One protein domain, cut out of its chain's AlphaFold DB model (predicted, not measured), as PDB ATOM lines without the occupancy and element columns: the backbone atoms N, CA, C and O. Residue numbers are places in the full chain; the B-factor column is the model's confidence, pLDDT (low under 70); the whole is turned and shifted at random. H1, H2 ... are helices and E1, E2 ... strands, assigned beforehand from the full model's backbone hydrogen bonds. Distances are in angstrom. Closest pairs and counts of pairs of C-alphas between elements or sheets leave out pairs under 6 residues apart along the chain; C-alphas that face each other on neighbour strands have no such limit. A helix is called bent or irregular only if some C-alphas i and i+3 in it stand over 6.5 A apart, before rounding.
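AT A GLANCE: This is residues 534 to 688 and 700 to 709 of the 1179 residues of the protein "PLAT domain-containing protein" of Apolygus lucorum (UniProt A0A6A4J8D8). Two twisted sheets, E1 E8 E3 E6 E5 and E4 E7 E2 E13, lie face to face as a sandwich, and a third sheet, E11 E10 E9 E12, extends the length past one end, where E8 runs on into E9 and E12 into E13. Short H2 covers part of the second sheet, and H1 lies towards the end away from the third. The printed part has 165 residues, with thirteen named strands and two named helices in the order E1 H1 E2 E3 E4 H2 E5 E6 E7 E8 E9 E10 E11 E12 E13; each sheet is antiparallel, and the class is mostly strand. It is only just compact, close to loose, with a radius of gyration of the C-alphas of 17.9 A, and elongated, spanning 66 by 36 by 25 A.

HOW THE PARTS SIT: E1, residues 534 to 539, is an edge strand beside E8, residues 646 to 652, with N 536 and O 649 at 3.0 A, within hydrogen-bond range, as are the N and O pairs named below between neighbour strands. H1, residues 547 to 552, is on no sheet and only just irregular, C-alphas 548 and 551 being 6.8 A apart; 0 of its 2 O i to N i+4 and 0 of its 3 O i to N i+3 pairs are within range. E2, residues 555 to 560, neighbours E13, residues 704 to 707 (N 558 and O 706, 2.8 A), and E7, residues 630 to 637 (N 557 and O 633, 2.8 A). E3, residues 568 to 574, neighbours E8 (N 573 and O 650, 2.8 A) and E6, residues 611 to 618 (N 570 and O 616, 2.8 A). E4, residues 580 to 585, neighbours E7 (N 583 and O 634, 2.9 A). H2, residues 592 to 596, has its O i to N i+4 pair within range and is on this sheet at a height of 8.0 A, only just over E4, on which 3 of its 5 C-alphas fall. E5, residues 604 to 607, forms a hairpin with E6 (N 604 and O 613, 2.9 A). The sandwich's facing parts are 9.4 A centre to centre, their planes 22 degrees apart. E9, residues 654 to 661, E10, residues 670 to 675, and E11, residues 685 to 688, form a meander, each strand the antiparallel neighbour of the one before (N 672 and O 658, 2.8 A; N 675 and O 687, 2.9 A). E12, residues 700 to 702, neighbours E9 (N 655 and O 701, 2.9 A).

IN THESE COORDINATES: E1 begins at C-alpha 534 (117.096, 274.269, 329.139), and E13 ends at C-alpha 707 (116.723, 277.535, 319.401). E7 measures 23.7 A, E6 22.3 A and E9 21.5 A.

THE WHOLE: The farthest C-alphas, of Asn 544 and Glu 664, are 66.3 A apart. Residues 689 to 699 are not printed; C-alphas 688 and 700 are 13.9 A apart. The link E6 to E7 is long. Mean pLDDT of the printed part is 72.7; 50 residues are under 70, among them 541 to 553.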
ATOM      1  N   PHE A 534     117.768 273.374 330.064       80.25
ATOM      2  CA  PHE A 534     117.096 274.269 329.139       80.25
ATOM      3  C   PHE A 534     115.612 273.897 329.125       80.25
ATOM      4  O   PHE A 534     115.298 272.707 329.136       80.25
ATOM      5  N   VAL A 535     114.726 274.892 329.094       84.25
ATOM      6  CA  VAL A 535     113.266 274.718 329.141       84.25
ATOM      7  C   VAL A 535     112.624 275.579 328.052       84.25
ATOM      8  O   VAL A 535     112.988 276.745 327.895       84.25
ATOM      9  N   ASP A 536     111.682 275.021 327.290       83.06
ATOM     10  CA  ASP A 536     110.952 275.726 326.227       83.06
ATOM     11  C   ASP A 536     109.564 275.092 326.004       83.06
ATOM     12  O   ASP A 536     109.395 273.883 326.138       83.06
ATOM     13  N   THR A 537     108.556 275.890 325.641       83.56
ATOM     14  CA  THR A 537     107.144 275.455 325.612       83.56
ATOM     15  C   THR A 537     106.617 275.310 324.185       83.56
ATOM     16  O   THR A 537     106.441 276.314 323.493       83.56
ATOM     17  N   ILE A 538     106.440 274.086 323.682       81.94
ATOM     18  CA  ILE A 538     105.851 273.831 322.353       81.94
ATOM     19  C   ILE A 538     104.339 274.078 322.414       81.94
ATOM     20  O   ILE A 538     103.708 273.792 323.422       81.94
ATOM     21  N   GLU A 539     103.763 274.603 321.340       78.12
ATOM     22  CA  GLU A 539     102.330 274.872 321.201       78.12
ATOM     23  C   GLU A 539     101.837 274.323 319.867       78.12
ATOM     24  O   GLU A 539     102.615 274.212 318.920       78.12
ATOM     25  N   ARG A 540     100.544 274.001 319.786       70.44
ATOM     26  CA  ARG A 540      99.896 273.586 318.540       70.44
ATOM     27  C   ARG A 540      99.053 274.726 317.973       70.44
ATOM     28  O   ARG A 540      98.044 275.100 318.573       70.44
ATOM     29  N   ALA A 541      99.450 275.248 316.814       59.62
ATOM     30  CA  ALA A 541      98.699 276.273 316.091       59.62
ATOM     31  C   ALA A 541      97.512 275.716 315.283       59.62
ATOM     32  O   ALA A 541      97.468 274.545 314.902       59.62
ATOM     33  N   GLU A 542      96.552 276.600 315.017       60.12
ATOM     34  CA  GLU A 542      95.334 276.338 314.249       60.12
ATOM     35  C   GLU A 542      95.614 276.322 312.731       60.12
ATOM     36  O   GLU A 542      96.459 277.066 312.233       60.12
ATOM     37  N   SER A 543      94.928 275.464 311.968       53.66
ATOM     38  CA  SER A 543      95.334 275.110 310.593       53.66
ATOM     39  C   SER A 543      95.034 276.149 309.504       53.66
ATOM     40  O   SER A 543      95.459 275.949 308.367       53.66
ATOM     41  N   ASN A 544      94.272 277.202 309.817       49.22
ATOM     42  CA  ASN A 544      93.531 277.999 308.827       49.22
ATOM     43  C   ASN A 544      94.077 279.416 308.565       49.22
ATOM     44  O   ASN A 544      93.411 280.196 307.886       49.22
ATOM     45  N   SER A 545      95.264 279.762 309.069       42.88
ATOM     46  CA  SER A 545      95.973 280.995 308.696       42.88
ATOM     47  C   SER A 545      97.108 280.724 307.699       42.88
ATOM     48  O   SER A 545      97.585 279.593 307.576       42.88
ATOM     49  N   ASP A 546      97.498 281.768 306.958       42.50
ATOM     50  CA  ASP A 546      98.413 281.759 305.807       42.50
ATOM     51  C   ASP A 546      99.764 281.039 306.007       42.50
ATOM     52  O   ASP A 546     100.119 280.596 307.096       42.50
ATOM     53  N   ARG A 547     100.578 280.990 304.939       45.09
ATOM     54  CA  ARG A 547     101.948 280.418 304.893       45.09
ATOM     55  C   ARG A 547     102.904 280.867 306.017       45.09
ATOM     56  O   ARG A 547     103.924 280.231 306.227       45.09
ATOM     57  N   GLN A 548     102.568 281.915 306.770       41.19
ATOM     58  CA  GLN A 548     103.259 282.318 308.002       41.19
ATOM     59  C   GLN A 548     103.014 281.361 309.196       41.19
ATOM     60  O   GLN A 548     103.634 281.514 310.247       41.19
ATOM     61  N   SER A 549     102.112 280.378 309.077       46.22
ATOM     62  CA  SER A 549     101.711 279.476 310.171       46.22
ATOM     63  C   SER A 549     102.561 278.206 310.318       46.22
ATOM     64  O   SER A 549     102.310 277.414 311.226       46.22
ATOM     65  N   GLU A 550     103.576 277.988 309.476       48.81
ATOM     66  CA  GLU A 550     104.480 276.826 309.574       48.81
ATOM     67  C   GLU A 550     105.401 276.909 310.807       48.81
ATOM     68  O   GLU A 550     105.656 275.901 311.469       48.81
ATOM     69  N   HIS A 551     105.808 278.126 311.189       49.66
ATOM     70  CA  HIS A 551     106.729 278.414 312.301       49.66
ATOM     71  C   HIS A 551     106.215 277.990 313.694       49.66
ATOM     72  O   HIS A 551     106.988 277.946 314.648       49.66
ATOM     73  N   PHE A 552     104.920 277.681 313.821       51.66
ATOM     74  CA  PHE A 552     104.283 277.242 315.068       51.66
ATOM     75  C   PHE A 552     103.973 275.733 315.107       51.66
ATOM     76  O   PHE A 552     103.337 275.274 316.051       51.66
ATOM     77  N   ARG A 553     104.358 274.953 314.085       61.94
ATOM     78  CA  ARG A 553     103.984 273.523 313.971       61.94
ATOM     79  C   ARG A 553     105.083 272.557 314.410       61.94
ATOM     80  O   ARG A 553     104.801 271.389 314.660       61.94
ATOM     81  N   TYR A 554     106.320 273.037 314.498       75.31
ATOM     82  CA  TYR A 554     107.489 272.297 314.966       75.31
ATOM     83  C   TYR A 554     108.496 273.257 315.597       75.31
ATOM     84  O   TYR A 554     108.422 274.469 315.389       75.31
ATOM     85  N   LYS A 555     109.454 272.724 316.358       81.94
ATOM     86  CA  LYS A 555     110.619 273.493 316.816       81.94
ATOM     87  C   LYS A 555     111.907 272.766 316.502       81.94
ATOM     88  O   LYS A 555     111.971 271.553 316.680       81.94
ATOM     89  N   ALA A 556     112.924 273.527 316.104       84.00
ATOM     90  CA  ALA A 556     114.256 273.031 315.795       84.00
ATOM     91  C   ALA A 556     115.335 273.754 316.620       84.00
ATOM     92  O   ALA A 556     115.245 274.956 316.896       84.00
ATOM     93  N   TYR A 557     116.367 273.006 317.003       84.62
ATOM     94  CA  TYR A 557     117.460 273.457 317.857       84.62
ATOM     95  C   TYR A 557     118.797 272.884 317.366       84.62
ATOM     96  O   TYR A 557     118.860 271.733 316.936       84.62
ATOM     97  N   LYS A 558     119.878 273.656 317.502       82.94
ATOM     98  CA  LYS A 558     121.269 273.195 317.359       82.94
ATOM     99  C   LYS A 558     121.839 272.916 318.744       82.94
ATOM    100  O   LYS A 558     121.853 273.811 319.591       82.94
ATOM    101  N   LEU A 559     122.305 271.690 318.973       80.75
ATOM    102  CA  LEU A 559     123.171 271.372 320.108       80.75
ATOM    103  C   LEU A 559     124.613 271.514 319.630       80.75
ATOM    104  O   LEU A 559     125.037 270.746 318.768       80.75
ATOM    105  N   THR A 560     125.370 272.445 320.205       77.00
ATOM    106  CA  THR A 560     126.825 272.523 320.033       77.00
ATOM    107  C   THR A 560     127.510 271.935 321.260       77.00
ATOM    108  O   THR A 560     127.298 272.377 322.394       77.00
ATOM    109  N   PHE A 561     128.351 270.933 321.023       71.38
ATOM    110  CA  PHE A 561     129.071 270.193 322.045       71.38
ATOM    111  C   PHE A 561     130.466 270.783 322.312       71.38
ATOM    112  O   PHE A 561     131.149 271.261 321.396       71.38
ATOM    113  N   PRO A 562     130.947 270.708 323.567       64.50
ATOM    114  CA  PRO A 562     132.281 271.185 323.930       64.50
ATOM    115  C   PRO A 562     133.389 270.368 323.241       64.50
ATOM    116  O   PRO A 562     134.405 270.935 322.832       64.50
ATOM    117  N   SER A 563     133.160 269.064 323.052       67.06
ATOM    118  CA  SER A 563     134.096 268.052 322.548       67.06
ATOM    119  C   SER A 563     133.465 267.160 321.465       67.06
ATOM    120  O   SER A 563     132.266 267.238 321.212       67.06
ATOM    121  N   LEU A 564     134.264 266.276 320.854       65.44
ATOM    122  CA  LEU A 564     133.784 265.204 319.967       65.44
ATOM    123  C   LEU A 564     133.338 263.976 320.783       65.44
ATOM    124  O   LEU A 564     133.887 263.713 321.855       65.44
ATOM    125  N   TYR A 565     132.362 263.220 320.270       67.38
ATOM    126  CA  TYR A 565     131.740 262.071 320.948       67.38
ATOM    127  C   TYR A 565     131.678 260.851 320.012       67.38
ATOM    128  O   TYR A 565     131.239 260.984 318.874       67.38
ATOM    129  N   GLU A 566     132.040 259.647 320.483       67.31
ATOM    130  CA  GLU A 566     131.835 258.393 319.714       67.31
ATOM    131  C   GLU A 566     130.329 258.055 319.560       67.31
ATOM    132  O   GLU A 566     129.925 257.425 318.587       67.31
ATOM    133  N   SER A 567     129.487 258.484 320.510       69.62
ATOM    134  CA  SER A 567     128.014 258.414 320.473       69.62
ATOM    135  C   SER A 567     127.421 259.286 321.587       69.62
ATOM    136  O   SER A 567     128.068 259.432 322.628       69.62
ATOM    137  N   PHE A 568     126.186 259.774 321.446       72.81
ATOM    138  CA  PHE A 568     125.490 260.549 322.489       72.81
ATOM    139  C   PHE A 568     124.082 259.994 322.775       72.81
ATOM    140  O   PHE A 568     123.461 259.389 321.904       72.81
ATOM    141  N   GLN A 569     123.570 260.185 323.993       73.06
ATOM    142  CA  GLN A 569     122.182 259.883 324.365       73.06
ATOM    143  C   GLN A 569     121.489 261.192 324.747       73.06
ATOM    144  O   GLN A 569     121.758 261.755 325.808       73.06
ATOM    145  N   LEU A 570     120.618 261.681 323.867       77.38
ATOM    146  CA  LEU A 570     119.792 262.856 324.111       77.38
ATOM    147  C   LEU A 570     118.564 262.439 324.926       77.38
ATOM    148  O   LEU A 570     117.722 261.689 324.430       77.38
ATOM    149  N   THR A 571     118.456 262.937 326.157       76.12
ATOM    150  CA  THR A 571     117.250 262.782 326.980       76.12
ATOM    151  C   THR A 571     116.412 264.052 326.911       76.12
ATOM    152  O   THR A 571     116.895 265.129 327.263       76.12
ATOM    153  N   ILE A 572     115.158 263.910 326.483       80.94
ATOM    154  CA  ILE A 572     114.152 264.974 326.453       80.94
ATOM    155  C   ILE A 572     113.120 264.662 327.540       80.94
ATOM    156  O   ILE A 572     112.564 263.562 327.577       80.94
ATOM    157  N   PHE A 573     112.886 265.623 328.428       82.12
ATOM    158  CA  PHE A 573     111.910 265.558 329.512       82.12
ATOM    159  C   PHE A 573     110.666 266.355 329.125       82.12
ATOM    160  O   PHE A 573     110.809 267.481 328.647       82.12
ATOM    161  N   ILE A 574     109.472 265.809 329.360       83.25
ATOM    162  CA  ILE A 574     108.195 266.479 329.064       83.25
ATOM    163  C   ILE A 574     107.294 266.487 330.312       83.25
ATOM    164  O   ILE A 574     107.332 265.550 331.112       83.25
ATOM    165  N   ASP A 575     106.524 267.561 330.512       83.50
ATOM    166  CA  ASP A 575     105.593 267.740 331.641       83.50
ATOM    167  C   ASP A 575     104.312 266.889 331.550       83.50
ATOM    168  O   ASP A 575     103.686 266.599 332.567       83.50
ATOM    169  N   LYS A 576     103.924 266.470 330.341       82.19
ATOM    170  CA  LYS A 576     102.692 265.720 330.055       82.19
ATOM    171  C   LYS A 576     102.985 264.419 329.296       82.19
ATOM    172  O   LYS A 576     103.938 264.396 328.513       82.19
ATOM    173  N   PRO A 577     102.158 263.371 329.474       78.75
ATOM    174  CA  PRO A 577     102.253 262.136 328.706       78.75
ATOM    175  C   PRO A 577     101.639 262.347 327.316       78.75
ATOM    176  O   PRO A 577     100.456 262.080 327.094       78.75
ATOM    177  N   ILE A 578     102.408 262.954 326.414       80.25
ATOM    178  CA  ILE A 578     101.993 263.278 325.047       80.25
ATOM    179  C   ILE A 578     103.059 262.755 324.093       80.25
ATOM    180  O   ILE A 578     104.255 263.052 324.231       80.25
ATOM    181  N   HIS A 579     102.620 261.980 323.103       85.00
ATOM    182  CA  HIS A 579     103.522 261.404 322.123       85.00
ATOM    183  C   HIS A 579     104.187 262.484 321.256       85.00
ATOM    184  O   HIS A 579     103.681 263.588 321.054       85.00
ATOM    185  N   SER A 580     105.388 262.197 320.757       84.31
ATOM    186  CA  SER A 580     106.152 263.149 319.944       84.31
ATOM    187  C   SER A 580     106.968 262.447 318.864       84.31
ATOM    188  O   SER A 580     107.457 261.331 319.054       84.31
ATOM    189  N   ARG A 581     107.128 263.126 317.725       86.75
ATOM    190  CA  ARG A 581     108.068 262.770 316.651       86.75
ATOM    191  C   ARG A 581     109.305 263.647 316.800       86.75
ATOM    192  O   ARG A 581     109.180 264.847 317.055       86.75
ATOM    193  N   VAL A 582     110.487 263.053 316.661       86.19
ATOM    194  CA  VAL A 582     111.768 263.759 316.792       86.19
ATOM    195  C   VAL A 582     112.679 263.369 315.640       86.19
ATOM    196  O   VAL A 582     113.008 262.195 315.490       86.19
ATOM    197  N   LYS A 583     113.138 264.361 314.874       86.31
ATOM    198  CA  LYS A 583     114.221 264.193 313.904       86.31
ATOM    199  C   LYS A 583     115.534 264.638 314.523       86.31
ATOM    200  O   LYS A 583     115.580 265.657 315.208       86.31
ATOM    201  N   ILE A 584     116.598 263.905 314.220       85.25
ATOM    202  CA  ILE A 584     117.978 264.361 314.385       85.25
ATOM    203  C   ILE A 584     118.629 264.308 313.000       85.25
ATOM    204  O   ILE A 584     118.452 263.325 312.277       85.25
ATOM    205  N   ASP A 585     119.330 265.373 312.628       81.75
ATOM    206  CA  ASP A 585     120.104 265.502 311.390       81.75
ATOM    207  C   ASP A 585     121.480 266.094 311.757       81.75
ATOM    208  O   ASP A 585     121.598 266.929 312.663       81.75
ATOM    209  N   LEU A 586     122.540 265.563 311.148       82.06
ATOM    210  CA  LEU A 586     123.921 265.806 311.566       82.06
ATOM    211  C   LEU A 586     124.561 267.002 310.853       82.06
ATOM    212  O   LEU A 586     125.457 267.619 311.427       82.06
ATOM    213  N   GLU A 587     124.092 267.349 309.653       76.25
ATOM    214  CA  GLU A 587     124.690 268.408 308.827       76.25
ATOM    215  C   GLU A 587     123.766 269.617 308.639       76.25
ATOM    216  O   GLU A 587     124.237 270.757 308.643       76.25
ATOM    217  N   ARG A 588     122.451 269.393 308.506       80.00
ATOM    218  CA  ARG A 588     121.472 270.437 308.152       80.00
ATOM    219  C   ARG A 588     120.326 270.544 309.160       80.00
ATOM    220  O   ARG A 588     120.071 269.642 309.951       80.00
ATOM    221  N   LEU A 589     119.601 271.658 309.095       78.94
ATOM    222  CA  LEU A 589     118.365 271.850 309.852       78.94
ATOM    223  C   LEU A 589     117.257 270.923 309.293       78.94
ATOM    224  O   LEU A 589     117.072 270.905 308.077       78.94
ATOM    225  N   PRO A 590     116.513 270.169 310.129       80.25
ATOM    226  CA  PRO A 590     115.380 269.374 309.661       80.25
ATOM    227  C   PRO A 590     114.180 270.235 309.251       80.25
ATOM    228  O   PRO A 590     113.692 271.024 310.060       80.25
ATOM    229  N   ASP A 591     113.651 270.012 308.048       77.94
ATOM    230  CA  ASP A 591     112.391 270.609 307.589       77.94
ATOM    231  C   ASP A 591     111.167 269.946 308.249       77.94
ATOM    232  O   ASP A 591     111.210 268.771 308.624       77.94
ATOM    233  N   TYR A 592     110.036 270.660 308.326       76.50
ATOM    234  CA  TYR A 592     108.778 270.156 308.909       76.50
ATOM    235  C   TYR A 592     108.387 268.761 308.387       76.50
ATOM    236  O   TYR A 592     108.110 267.852 309.172       76.50
ATOM    237  N   ASP A 593     108.436 268.572 307.065       76.50
ATOM    238  CA  ASP A 593     108.075 267.309 306.417       76.50
ATOM    239  C   ASP A 593     109.070 266.175 306.698       76.50
ATOM    240  O   ASP A 593     108.688 265.007 306.601       76.50
ATOM    241  N   ASP A 594     110.334 266.476 307.023       79.81
ATOM    242  CA  ASP A 594     111.308 265.467 307.459       79.81
ATOM    243  C   ASP A 594     111.006 265.010 308.895       79.81
ATOM    244  O   ASP A 594     111.040 263.812 309.167       79.81
ATOM    245  N   VAL A 595     110.633 265.928 309.798       82.75
ATOM    246  CA  VAL A 595     110.222 265.576 311.175       82.75
ATOM    247  C   VAL A 595     108.895 264.819 311.191       82.75
ATOM    248  O   VAL A 595     108.739 263.848 311.931       82.75
ATOM    249  N   MET A 596     107.940 265.217 310.349       79.88
ATOM    250  CA  MET A 596     106.628 264.574 310.272       79.88
ATOM    251  C   MET A 596     106.698 263.139 309.713       79.88
ATOM    252  O   MET A 596     105.795 262.341 309.973       79.88
ATOM    253  N   ARG A 597     107.774 262.777 308.997       84.38
ATOM    254  CA  ARG A 597     108.032 261.414 308.495       84.38
ATOM    255  C   ARG A 597     108.656 260.458 309.520       84.38
ATOM    256  O   ARG A 597     108.640 259.254 309.275       84.38
ATOM    257  N   GLU A 598     109.175 260.949 310.644       85.12
ATOM    258  CA  GLU A 598     109.761 260.096 311.689       85.12
ATOM    259  C   GLU A 598     108.692 259.331 312.498       85.12
ATOM    260  O   GLU A 598     107.557 259.806 312.645       85.12
ATOM    261  N   PRO A 599     109.020 258.143 313.044       83.81
ATOM    262  CA  PRO A 599     108.102 257.390 313.885       83.81
ATOM    263  C   PRO A 599     107.836 258.110 315.213       83.81
ATOM    264  O   PRO A 599     108.646 258.890 315.716       83.81
ATOM    265  N   ILE A 600     106.688 257.800 315.813       80.44
ATOM    266  CA  ILE A 600     106.345 258.250 317.163       80.44
ATOM    267  C   ILE A 600     107.292 257.587 318.170       80.44
ATOM    268  O   ILE A 600     107.491 256.370 318.136       80.44
ATOM    269  N   LEU A 601     107.860 258.381 319.080       75.69
ATOM    270  CA  LEU A 601     108.627 257.855 320.203       75.69
ATOM    271  C   LEU A 601     107.694 257.298 321.287       75.69
ATOM    272  O   LEU A 601     106.693 257.914 321.658       75.69
ATOM    273  N   ASN A 602     108.074 256.144 321.837       66.25
ATOM    274  CA  ASN A 602     107.447 255.570 323.025       66.25
ATOM    275  C   ASN A 602     108.085 256.160 324.289       66.25
ATOM    276  O   ASN A 602     109.308 256.303 324.367       66.25
ATOM    277  N   GLU A 603     107.261 256.469 325.285       62.16
ATOM    278  CA  GLU A 603     107.715 257.009 326.567       62.16
ATOM    279  C   GLU A 603     108.473 255.968 327.396       62.16
ATOM    280  O   GLU A 603     108.075 254.803 327.498       62.16
ATOM    281  N   ASN A 604     109.542 256.410 328.058       58.62
ATOM    282  CA  ASN A 604     110.191 255.658 329.125       58.62
ATOM    283  C   ASN A 604     109.718 256.148 330.502       58.62
ATOM    284  O   ASN A 604     109.346 257.309 330.677       58.62
ATOM    285  N   LYS A 605     109.745 255.221 331.472       57.16
ATOM    286  CA  LYS A 605     109.170 255.332 332.830       57.16
ATOM    287  C   LYS A 605     109.372 256.708 333.500       57.16
ATOM    288  O   LYS A 605     110.447 257.289 333.355       57.16
ATOM    289  N   PRO A 606     108.396 257.175 334.307       52.34
ATOM    290  CA  PRO A 606     108.395 258.521 334.873       52.34
ATOM    291  C   PRO A 606     109.647 258.827 335.702       52.34
ATOM    292  O   PRO A 606     110.052 258.064 336.585       52.34
ATOM    293  N   PHE A 607     110.229 259.991 335.434       50.50
ATOM    294  CA  PHE A 607     111.341 260.567 336.171       50.50
ATOM    295  C   PHE A 607     110.794 261.317 337.391       50.50
ATOM    296  O   PHE A 607     110.062 262.288 337.229       50.50
ATOM    297  N   ARG A 608     111.146 260.846 338.603       52.06
ATOM    298  CA  ARG A 608     110.770 261.428 339.915       52.06
ATOM    299  C   ARG A 608     109.347 262.024 339.929       52.06
ATOM    300  O   ARG A 608     109.197 263.237 339.973       52.06
ATOM    301  N   THR A 609     108.356 261.129 339.880       50.56
ATOM    302  CA  THR A 609     106.892 261.356 339.961       50.56
ATOM    303  C   THR A 609     106.237 262.275 338.919       50.56
ATOM    304  O   THR A 609     105.109 261.976 338.535       50.56
ATOM    305  N   ASP A 610     106.924 263.300 338.409       57.84
ATOM    306  CA  ASP A 610     106.265 264.485 337.840       57.84
ATOM    307  C   ASP A 610     106.633 264.780 336.366       57.84
ATOM    308  O   ASP A 610     106.034 265.674 335.773       57.84
ATOM    309  N   LYS A 611     107.597 264.067 335.748       67.88
ATOM    310  CA  LYS A 611     107.953 264.245 334.317       67.88
ATOM    311  C   LYS A 611     108.172 262.937 333.546       67.88
ATOM    312  O   LYS A 611     108.677 261.946 334.080       67.88
ATOM    313  N   PHE A 612     107.849 262.964 332.255       74.88
ATOM    314  CA  PHE A 612     108.001 261.866 331.290       74.88
ATOM    315  C   PHE A 612     109.323 261.984 330.521       74.88
ATOM    316  O   PHE A 612     109.900 263.073 330.456       74.88
ATOM    317  N   THR A 613     109.841 260.877 329.967       74.38
ATOM    318  CA  THR A 613     111.169 260.870 329.319       74.38
ATOM    319  C   THR A 613     111.217 260.159 327.969       74.38
ATOM    320  O   THR A 613     110.774 259.019 327.819       74.38
ATOM    321  N   TYR A 614     111.873 260.810 327.011       77.00
ATOM    322  CA  TYR A 614     112.306 260.235 325.742       77.00
ATOM    323  C   TYR A 614     113.833 260.165 325.707       77.00
ATOM    324  O   TYR A 614     114.506 261.116 326.101       77.00
ATOM    325  N   ILE A 615     114.386 259.046 325.235       73.94
ATOM    326  CA  ILE A 615     115.836 258.817 325.144       73.94
ATOM    327  C   ILE A 615     116.165 258.454 323.696       73.94
ATOM    328  O   ILE A 615     115.777 257.387 323.223       73.94
ATOM    329  N   VAL A 616     116.889 259.330 322.998       77.00
ATOM    330  CA  VAL A 616     117.284 259.143 321.595       77.00
ATOM    331  C   VAL A 616     118.799 258.966 321.512       77.00
ATOM    332  O   VAL A 616     119.566 259.789 322.015       77.00
ATOM    333  N   LYS A 617     119.254 257.874 320.889       75.94
ATOM    334  CA  LYS A 617     120.681 257.556 320.745       75.94
ATOM    335  C   LYS A 617     121.210 258.075 319.410       75.94
ATOM    336  O   LYS A 617     120.811 257.587 318.358       75.94
ATOM    337  N   VAL A 618     122.130 259.032 319.470       79.31
ATOM    338  CA  VAL A 618     122.775 259.652 318.310       79.31
ATOM    339  C   VAL A 618     124.065 258.900 317.981       79.31
ATOM    340  O   VAL A 618     124.890 258.646 318.867       79.31
ATOM    341  N   LEU A 619     124.225 258.536 316.710       79.75
ATOM    342  CA  LEU A 619     125.345 257.766 316.168       79.75
ATOM    343  C   LEU A 619     126.008 258.538 315.011       79.75
ATOM    344  O   LEU A 619     125.308 259.293 314.336       79.75
ATOM    345  N   PRO A 620     127.325 258.378 314.789       79.38
ATOM    346  CA  PRO A 620     128.023 258.984 313.658       79.38
ATOM    347  C   PRO A 620     127.623 258.346 312.319       79.38
ATOM    348  O   PRO A 620     127.073 257.243 312.276       79.38
ATOM    349  N   GLU A 621     127.934 259.037 311.224       78.12
ATOM    350  CA  GLU A 621     127.656 258.558 309.868       78.12
ATOM    351  C   GLU A 621     128.450 257.292 309.500       78.12
ATOM    352  O   GLU A 621     129.585 257.124 309.960       78.12
ATOM    353  N   PRO A 622     127.910 256.409 308.634       72.62
ATOM    354  CA  PRO A 622     128.557 255.155 308.243       72.62
ATOM    355  C   PRO A 622     129.875 255.388 307.483       72.62
ATOM    356  O   PRO A 622     129.907 255.510 306.261       72.62
ATOM    357  N   GLY A 623     130.980 255.411 308.230       68.25
ATOM    358  CA  GLY A 623     132.333 255.682 307.734       68.25
ATOM    359  C   GLY A 623     133.127 256.639 308.629       68.25
ATOM    360  O   GLY A 623     134.356 256.629 308.584       68.25
ATOM    361  N   THR A 624     132.454 257.412 309.487       70.38
ATOM    362  CA  THR A 624     133.084 258.286 310.487       70.38
ATOM    363  C   THR A 624     133.071 257.642 311.878       70.38
ATOM    364  O   THR A 624     132.220 256.816 312.201       70.38
ATOM    365  N   SER A 625     134.056 257.980 312.717       66.50
ATOM    366  CA  SER A 625     134.230 257.382 314.053       66.50
ATOM    367  C   SER A 625     133.763 258.270 315.214       66.50
ATOM    368  O   SER A 625     133.931 257.892 316.373       66.50
ATOM    369  N   ALA A 626     133.255 259.468 314.926       70.44
ATOM    370  CA  ALA A 626     132.819 260.447 315.915       70.44
ATOM    371  C   ALA A 626     131.728 261.352 315.331       70.44
ATOM    372  O   ALA A 626     131.718 261.621 314.133       70.44
ATOM    373  N   LEU A 627     130.826 261.815 316.195       74.12
ATOM    374  CA  LEU A 627     129.783 262.783 315.867       74.12
ATOM    375  C   LEU A 627     130.384 264.153 315.495       74.12
ATOM    376  O   LEU A 627     131.421 264.527 316.058       74.12
ATOM    377  N   PRO A 628     129.720 264.935 314.619       78.31
ATOM    378  CA  PRO A 628     130.075 266.332 314.398       78.31
ATOM    379  C   PRO A 628     129.929 267.140 315.693       78.31
ATOM    380  O   PRO A 628     129.160 266.791 316.592       78.31
ATOM    381  N   ARG A 629     130.664 268.254 315.791       78.38
ATOM    382  CA  ARG A 629     130.677 269.097 317.001       78.38
ATOM    383  C   ARG A 629     129.315 269.724 317.308       78.38
ATOM    384  O   ARG A 629     129.030 270.021 318.464       78.38
ATOM    385  N   SER A 630     128.473 269.915 316.301       83.00
ATOM    386  CA  SER A 630     127.076 270.279 316.495       83.00
ATOM    387  C   SER A 630     126.177 269.440 315.609       83.00
ATOM    388  O   SER A 630     126.550 269.180 314.469       83.00
ATOM    389  N   PHE A 631     124.995 269.091 316.105       85.62
ATOM    390  CA  PHE A 631     123.921 268.510 315.303       85.62
ATOM    391  C   PHE A 631     122.605 269.243 315.568       85.62
ATOM    392  O   PHE A 631     122.454 269.956 316.570       85.62
ATOM    393  N   TYR A 632     121.645 269.048 314.672       86.62
ATOM    394  CA  TYR A 632     120.323 269.645 314.747       86.62
ATOM    395  C   TYR A 632     119.314 268.596 315.215       86.62
ATOM    396  O   TYR A 632     119.332 267.452 314.756       86.62
ATOM    397  N   PHE A 633     118.409 268.972 316.117       88.81
ATOM    398  CA  PHE A 633     117.216 268.176 316.397       88.81
ATOM    399  C   PHE A 633     115.961 269.029 316.273       88.81
ATOM    400  O   PHE A 633     115.980 270.229 316.551       88.81
ATOM    401  N   ALA A 634     114.866 268.395 315.874       85.81
ATOM    402  CA  ALA A 634     113.567 269.032 315.782       85.81
ATOM    403  C   ALA A 634     112.464 268.109 316.304       85.81
ATOM    404  O   ALA A 634     112.563 266.889 316.176       85.81
ATOM    405  N   ILE A 635     111.434 268.694 316.916       87.56
ATOM    406  CA  ILE A 635     110.380 267.983 317.653       87.56
ATOM    407  C   ILE A 635     108.983 268.507 317.293       87.56
ATOM    408  O   ILE A 635     108.772 269.717 317.155       87.56
ATOM    409  N   ILE A 636     108.039 267.570 317.152       87.19
ATOM    410  CA  ILE A 636     106.612 267.791 316.873       87.19
ATOM    411  C   ILE A 636     105.774 266.953 317.859       87.19
ATOM    412  O   ILE A 636     105.968 265.734 317.901       87.19
ATOM    413  N   PRO A 637     104.835 267.550 318.619       85.56
ATOM    414  CA  PRO A 637     103.861 266.807 319.417       85.56
ATOM    415  C   PRO A 637     102.777 266.174 318.529       85.56
ATOM    416  O   PRO A 637     102.461 266.680 317.452       85.56
ATOM    417  N   THR A 638     102.191 265.068 318.979       82.06
ATOM    418  CA  THR A 638     101.056 264.405 318.315       82.06
ATOM    419  C   THR A 638      99.764 265.223 318.368       82.06
ATOM    420  O   THR A 638      99.635 266.218 319.085       82.06
ATOM    421  N   ASP A 639      98.753 264.744 317.635       75.69
ATOM    422  CA  ASP A 639      97.390 265.280 317.639       75.69
ATOM    423  C   ASP A 639      96.691 265.274 319.015       75.69
ATOM    424  O   ASP A 639      95.612 265.850 319.148       75.69
ATOM    425  N   GLU A 640      97.301 264.643 320.020       79.38
ATOM    426  CA  GLU A 640      96.835 264.538 321.406       79.38
ATOM    427  C   GLU A 640      96.966 265.862 322.178       79.38
ATOM    428  O   GLU A 640      96.225 266.075 323.135       79.38
ATOM    429  N   LEU A 641      97.858 266.772 321.753       81.62
ATOM    430  CA  LEU A 641      97.962 268.118 322.323       81.62
ATOM    431  C   LEU A 641      96.809 269.010 321.811       81.62
ATOM    432  O   LEU A 641      96.691 269.207 320.589       81.62
ATOM    433  N   PRO A 642      95.975 269.591 322.700       78.88
ATOM    434  CA  PRO A 642      94.922 270.523 322.305       78.88
ATOM    435  C   PRO A 642      95.470 271.807 321.668       78.88
ATOM    436  O   PRO A 642      96.557 272.285 321.994       78.88
ATOM    437  N   ILE A 643      94.696 272.389 320.748       75.75
ATOM    438  CA  ILE A 643      95.067 273.632 320.054       75.75
ATOM    439  C   ILE A 643      95.170 274.773 321.076       75.75
ATOM    440  O   ILE A 643      94.258 274.983 321.873       75.75
ATOM    441  N   GLY A 644      96.287 275.504 321.048       68.94
ATOM    442  CA  GLY A 644      96.579 276.579 322.002       68.94
ATOM    443  C   GLY A 644      97.047 276.127 323.394       68.94
ATOM    444  O   GLY A 644      97.379 276.983 324.214       68.94
ATOM    445  N   GLU A 645      97.123 274.821 323.680       80.25
ATOM    446  CA  GLU A 645      97.751 274.331 324.909       80.25
ATOM    447  C   GLU A 645      99.278 274.224 324.748       80.25
ATOM    448  O   GLU A 645      99.795 273.914 323.672       80.25
ATOM    449  N   LYS A 646     100.006 274.505 325.836       81.50
ATOM    450  CA  LYS A 646     101.472 274.459 325.886       81.50
ATOM    451  C   LYS A 646     101.970 273.115 326.433       81.50
ATOM    452  O   LYS A 646     101.397 272.588 327.386       81.50
ATOM    453  N   LEU A 647     103.062 272.616 325.866       84.44
ATOM    454  CA  LEU A 647     103.807 271.423 326.268       84.44
ATOM    455  C   LEU A 647     105.222 271.846 326.680       84.44
ATOM    456  O   LEU A 647     105.956 272.391 325.851       84.44
ATOM    457  N   GLU A 648     105.616 271.648 327.935       85.62
ATOM    458  CA  GLU A 648     106.951 272.026 328.404       85.62
ATOM    459  C   GLU A 648     107.957 270.921 328.073       85.62
ATOM    460  O   GLU A 648     107.905 269.832 328.644       85.62
ATOM    461  N   ILE A 649     108.918 271.218 327.193       86.75
ATOM    462  CA  ILE A 649     110.092 270.365 327.007       86.75
ATOM    463  C   ILE A 649     111.265 270.885 327.832       86.75
ATOM    464  O   ILE A 649     111.471 272.092 327.969       86.75
ATOM    465  N   SER A 650     112.071 269.963 328.351       81.50
ATOM    466  CA  SER A 650     113.302 270.281 329.071       81.50
ATOM    467  C   SER A 650     114.440 269.309 328.738       81.50
ATOM    468  O   SER A 650     114.211 268.128 328.483       81.50
ATOM    469  N   ILE A 651     115.676 269.815 328.667       81.56
ATOM    470  CA  ILE A 651     116.880 269.077 328.229       81.56
ATOM    471  C   ILE A 651     118.066 269.507 329.100       81.56
ATOM    472  O   ILE A 651     118.238 270.698 329.344       81.56
ATOM    473  N   PHE A 652     118.900 268.572 329.569       77.31
ATOM    474  CA  PHE A 652     120.073 268.919 330.387       77.31
ATOM    475  C   PHE A 652     121.095 269.766 329.617       77.31
ATOM    476  O   PHE A 652     121.457 269.438 328.488       77.31
ATOM    477  N   THR A 653     121.603 270.819 330.262       74.56
ATOM    478  CA  THR A 653     122.622 271.717 329.692       74.56
ATOM    479  C   THR A 653     124.051 271.392 330.115       74.56
ATOM    480  O   THR A 653     124.968 272.002 329.576       74.56
ATOM    481  N   THR A 654     124.286 270.433 331.020       73.62
ATOM    482  CA  THR A 654     125.645 269.985 331.378       73.62
ATOM    483  C   THR A 654     125.887 268.508 331.078       73.62
ATOM    484  O   THR A 654     125.008 267.654 331.224       73.62
ATOM    485  N   ALA A 655     127.118 268.203 330.661       75.19
ATOM    486  CA  ALA A 655     127.620 266.857 330.428       75.19
ATOM    487  C   ALA A 655     128.845 266.584 331.314       75.19
ATOM    488  O   ALA A 655     129.805 267.353 331.330       75.19
ATOM    489  N   LEU A 656     128.826 265.452 332.025       77.88
ATOM    490  CA  LEU A 656     129.988 264.949 332.761       77.88
ATOM    491  C   LEU A 656     130.870 264.127 331.814       77.88
ATOM    492  O   LEU A 656     130.437 263.076 331.327       77.88
ATOM    493  N   LEU A 657     132.093 264.599 331.574       78.00
ATOM    494  CA  LEU A 657     133.029 264.056 330.591       78.00
ATOM    495  C   LEU A 657     134.284 263.484 331.248       78.00
ATOM    496  O   LEU A 657     134.982 264.160 331.999       78.00
ATOM    497  N   CYS A 658     134.603 262.236 330.915       84.25
ATOM    498  CA  CYS A 658     135.858 261.598 331.293       84.25
ATOM    499  C   CYS A 658     136.998 262.151 330.424       84.25
ATOM    500  O   CYS A 658     136.958 262.005 329.202       84.25
ATOM    501  N   ARG A 659     138.032 262.740 331.028       83.94
ATOM    502  CA  ARG A 659     139.189 263.300 330.316       83.94
ATOM    503  C   ARG A 659     140.487 262.668 330.807       83.94
ATOM    504  O   ARG A 659     140.716 262.617 332.015       83.94
ATOM    505  N   THR A 660     141.347 262.255 329.875       85.06
ATOM    506  CA  THR A 660     142.634 261.612 330.173       85.06
ATOM    507  C   THR A 660     143.777 262.274 329.420       85.06
ATOM    508  O   THR A 660     143.754 262.404 328.198       85.06
ATOM    509  N   ARG A 661     144.812 262.685 330.155       80.81
ATOM    510  CA  ARG A 661     145.986 263.370 329.602       80.81
ATOM    511  C   ARG A 661     147.223 262.478 329.631       80.81
ATOM    512  O   ARG A 661     147.600 261.978 330.690       80.81
ATOM    513  N   ILE A 662     147.849 262.315 328.465       76.25
ATOM    514  CA  ILE A 662     149.102 261.571 328.280       76.25
ATOM    515  C   ILE A 662     150.227 262.278 329.055       76.25
ATOM    516  O   ILE A 662     150.231 263.498 329.196       76.25
ATOM    517  N   ILE A 663     151.177 261.504 329.581       65.69
ATOM    518  CA  ILE A 663     152.174 261.983 330.552       65.69
ATOM    519  C   ILE A 663     153.437 262.560 329.889       65.69
ATOM    520  O   ILE A 663     154.125 263.391 330.479       65.69
ATOM    521  N   GLU A 664     153.768 262.113 328.677       62.38
ATOM    522  CA  GLU A 664     155.042 262.441 328.014       62.38
ATOM    523  C   GLU A 664     154.945 263.660 327.090       62.38
ATOM    524  O   GLU A 664     155.916 264.399 326.921       62.38
ATOM    525  N   TYR A 665     153.751 263.918 326.561       54.88
ATOM    526  CA  TYR A 665     153.454 265.034 325.673       54.88
ATOM    527  C   TYR A 665     152.583 266.046 326.418       54.88
ATOM    528  O   TYR A 665     151.579 265.683 327.022       54.88
ATOM    529  N   ASN A 666     152.920 267.340 326.355       53.06
ATOM    530  CA  ASN A 666     152.112 268.415 326.962       53.06
ATOM    531  C   ASN A 666     150.829 268.730 326.157       53.06
ATOM    532  O   ASN A 666     150.300 269.839 326.237       53.06
ATOM    533  N   GLU A 667     150.339 267.755 325.398       53.81
ATOM    534  CA  GLU A 667     149.182 267.833 324.512       53.81
ATOM    535  C   GLU A 667     147.871 268.077 325.275       53.81
ATOM    536  O   GLU A 667     147.788 268.015 326.513       53.81
ATOM    537  N   GLU A 668     146.835 268.395 324.505       56.97
ATOM    538  CA  GLU A 668     145.470 268.512 324.999       56.97
ATOM    539  C   GLU A 668     144.951 267.116 325.366       56.97
ATOM    540  O   GLU A 668     144.981 266.198 324.553       56.97
ATOM    541  N   GLY A 669     144.511 266.934 326.616       58.53
ATOM    542  CA  GLY A 669     144.061 265.622 327.092       58.53
ATOM    543  C   GLY A 669     142.816 265.141 326.348       58.53
ATOM    544  O   GLY A 669     141.829 265.883 326.292       58.53
ATOM    545  N   GLU A 670     142.879 263.916 325.824       69.75
ATOM    546  CA  GLU A 670     141.820 263.247 325.068       69.75
ATOM    547  C   GLU A 670     140.587 262.959 325.936       69.75
ATOM    548  O   GLU A 670     140.670 262.773 327.153       69.75
ATOM    549  N   TYR A 671     139.425 262.884 325.291       71.62
ATOM    550  CA  TYR A 671     138.170 262.515 325.937       71.62
ATOM    551  C   TYR A 671     137.982 260.993 325.885       71.62
ATOM    552  O   TYR A 671     138.018 260.385 324.815       71.62
ATOM    553  N   CYS A 672     137.776 260.372 327.046       75.12
ATOM    554  CA  CYS A 672     137.374 258.972 327.151       75.12
ATOM    555  C   CYS A 672     135.851 258.839 327.050       75.12
ATOM    556  O   CYS A 672     135.099 259.741 327.424       75.12
ATOM    557  N   GLN A 673     135.381 257.677 326.604       71.19
ATOM    558  CA  GLN A 673     133.951 257.414 326.497       71.19
ATOM    559  C   GLN A 673     133.361 257.191 327.896       71.19
ATOM    560  O   GLN A 673     133.729 256.233 328.579       71.19
ATOM    561  N   ARG A 674     132.428 258.050 328.329       73.69
ATOM    562  CA  ARG A 674     131.594 257.764 329.504       73.69
ATOM    563  C   ARG A 674     130.590 256.667 329.142       73.69
ATOM    564  O   ARG A 674     129.917 256.767 328.119       73.69
ATOM    565  N   ILE A 675     130.451 255.662 330.003       65.38
ATOM    566  CA  ILE A 675     129.361 254.683 329.928       65.38
ATOM    567  C   ILE A 675     128.246 255.096 330.894       65.38
ATOM    568  O   ILE A 675     128.499 255.457 332.044       65.38
ATOM    569  N   VAL A 676     127.006 255.024 330.410       59.78
ATOM    570  CA  VAL A 676     125.780 255.151 331.205       59.78
ATOM    571  C   VAL A 676     125.140 253.766 331.266       59.78
ATOM    572  O   VAL A 676     124.891 253.159 330.226       59.78
ATOM    573  N   ASN A 677     124.902 253.240 332.470       50.38
ATOM    574  CA  ASN A 677     124.228 251.952 332.639       50.38
ATOM    575  C   ASN A 677     122.711 252.141 332.516       50.38
ATOM    576  O   ASN A 677     122.090 252.776 333.363       50.38
ATOM    577  N   GLU A 678     122.108 251.529 331.500       43.31
ATOM    578  CA  GLU A 678     120.677 251.659 331.177       43.31
ATOM    579  C   GLU A 678     119.740 251.194 332.313       43.31
ATOM    580  O   GLU A 678     118.590 251.618 332.391       43.31
ATOM    581  N   THR A 679     120.229 250.342 333.220       36.16
ATOM    582  CA  THR A 679     119.450 249.742 334.316       36.16
ATOM    583  C   THR A 679     119.478 250.524 335.630       36.16
ATOM    584  O   THR A 679     118.607 250.297 336.471       36.16
ATOM    585  N   VAL A 680     120.450 251.423 335.839       38.59
ATOM    586  CA  VAL A 680     120.570 252.234 337.064       38.59
ATOM    587  C   VAL A 680     121.166 253.600 336.722       38.59
ATOM    588  O   VAL A 680     122.322 253.689 336.313       38.59
ATOM    589  N   TRP A 681     120.406 254.670 336.970       47.88
ATOM    590  CA  TRP A 681     120.842 256.068 336.834       47.88
ATOM    591  C   TRP A 681     121.785 256.493 337.981       47.88
ATOM    592  O   TRP A 681     121.540 257.462 338.698       47.88
ATOM    593  N   ASP A 682     122.866 255.740 338.187       51.28
ATOM    594  CA  ASP A 682     123.835 255.958 339.264       51.28
ATOM    595  C   ASP A 682     124.873 257.029 338.883       51.28
ATOM    596  O   ASP A 682     126.066 256.760 338.742       51.28
ATOM    597  N   ASP A 683     124.423 258.281 338.723       61.25
ATOM    598  CA  ASP A 683     125.295 259.451 338.487       61.25
ATOM    599  C   ASP A 683     126.347 259.662 339.605       61.25
ATOM    600  O   ASP A 683     127.265 260.466 339.443       61.25
ATOM    601  N   LEU A 684     126.260 258.928 340.724       73.38
ATOM    602  CA  LEU A 684     127.244 258.933 341.810       73.38
ATOM    603  C   LEU A 684     128.527 258.148 341.489       73.38
ATOM    604  O   LEU A 684     129.531 258.347 342.181       73.38
ATOM    605  N   ASN A 685     128.509 257.260 340.485       80.19
ATOM    606  CA  ASN A 685     129.636 256.410 340.089       80.19
ATOM    607  C   ASN A 685     129.853 256.489 338.569       80.19
ATOM    608  O   ASN A 685     129.169 255.848 337.773       80.19
ATOM    609  N   ILE A 686     130.839 257.280 338.152       82.88
ATOM    610  CA  ILE A 686     131.095 257.597 336.747       82.88
ATOM    611  C   ILE A 686     132.026 256.543 336.147       82.88
ATOM    612  O   ILE A 686     133.157 256.368 336.603       82.88
ATOM    613  N   VAL A 687     131.542 255.842 335.118       85.75
ATOM    614  CA  VAL A 687     132.293 254.809 334.396       85.75
ATOM    615  C   VAL A 687     132.934 255.414 333.147       85.75
ATOM    616  O   VAL A 687     132.235 255.968 332.298       85.75
ATOM    617  N   CYS A 688     134.254 255.286 333.034       86.44
ATOM    618  CA  CYS A 688     135.068 255.821 331.946       86.44
ATOM    619  C   CYS A 688     135.825 254.690 331.236       86.44
ATOM    620  O   CYS A 688     136.648 254.026 331.871       86.44
ATOM    621  N   GLU A 700     132.870 268.792 334.207       79.62
ATOM    622  CA  GLU A 700     131.499 269.144 333.842       79.62
ATOM    623  C   GLU A 700     131.587 270.270 332.817       79.62
ATOM    624  O   GLU A 700     132.175 271.309 333.113       79.62
ATOM    625  N   GLU A 701     131.052 270.041 331.621       78.44
ATOM    626  CA  GLU A 701     131.094 270.986 330.503       78.44
ATOM    627  C   GLU A 701     129.664 271.334 330.057       78.44
ATOM    628  O   GLU A 701     128.756 270.501 330.136       78.44
ATOM    629  N   GLU A 702     129.458 272.551 329.557       77.06
ATOM    630  CA  GLU A 702     128.149 273.027 329.092       77.06
ATOM    631  C   GLU A 702     127.875 272.628 327.629       77.06
ATOM    632  O   GLU A 702     128.707 272.829 326.741       77.06
ATOM    633  N   ILE A 703     126.677 272.100 327.365       76.94
ATOM    634  CA  ILE A 703     126.115 271.923 326.021       76.94
ATOM    635  C   ILE A 703     125.386 273.218 325.655       76.94
ATOM    636  O   ILE A 703     124.439 273.624 326.333       76.94
ATOM    637  N   ARG A 704     125.790 273.856 324.554       77.25
ATOM    638  CA  ARG A 704     125.123 275.064 324.049       77.25
ATOM    639  C   ARG A 704     123.906 274.652 323.227       77.25
ATOM    640  O   ARG A 704     124.060 274.026 322.183       77.25
ATOM    641  N   ILE A 705     122.711 274.999 323.701       79.31
ATOM    642  CA  ILE A 705     121.440 274.720 323.019       79.31
ATOM    643  C   ILE A 705     120.921 276.029 322.422       79.31
ATOM    644  O   ILE A 705     120.516 276.931 323.154       79.31
ATOM    645  N   VAL A 706     120.939 276.136 321.093       80.00
ATOM    646  CA  VAL A 706     120.433 277.302 320.355       80.00
ATOM    647  C   VAL A 706     119.116 276.931 319.685       80.00
ATOM    648  O   VAL A 706     119.068 276.022 318.861       80.00
ATOM    649  N   LYS A 707     118.043 277.640 320.036       79.00
ATOM    650  CA  LYS A 707     116.723 277.535 319.401       79.00
ATOM    651  C   LYS A 707     116.705 278.365 318.120       79.00
ATOM    652  O   LYS A 707     116.990 279.559 318.184       79.00
ATOM    653  N   PHE A 708     116.322 277.774 316.989       70.56
ATOM    654  CA  PHE A 708     116.094 278.560 315.779       70.56
ATOM    655  C   PHE A 708     114.730 279.242 315.827       70.56
ATOM    656  O   PHE A 708     113.695 278.606 316.028       70.56
ATOM    657  N   LEU A 709     114.746 280.553 315.609       55.59
ATOM    658  CA  LEU A 709     113.573 281.320 315.223       55.59
ATOM    659  C   LEU A 709     113.565 281.369 313.694       55.59
ATOM    660  O   LEU A 709     114.303 282.141 313.091       55.59
TER     661      LEU A 709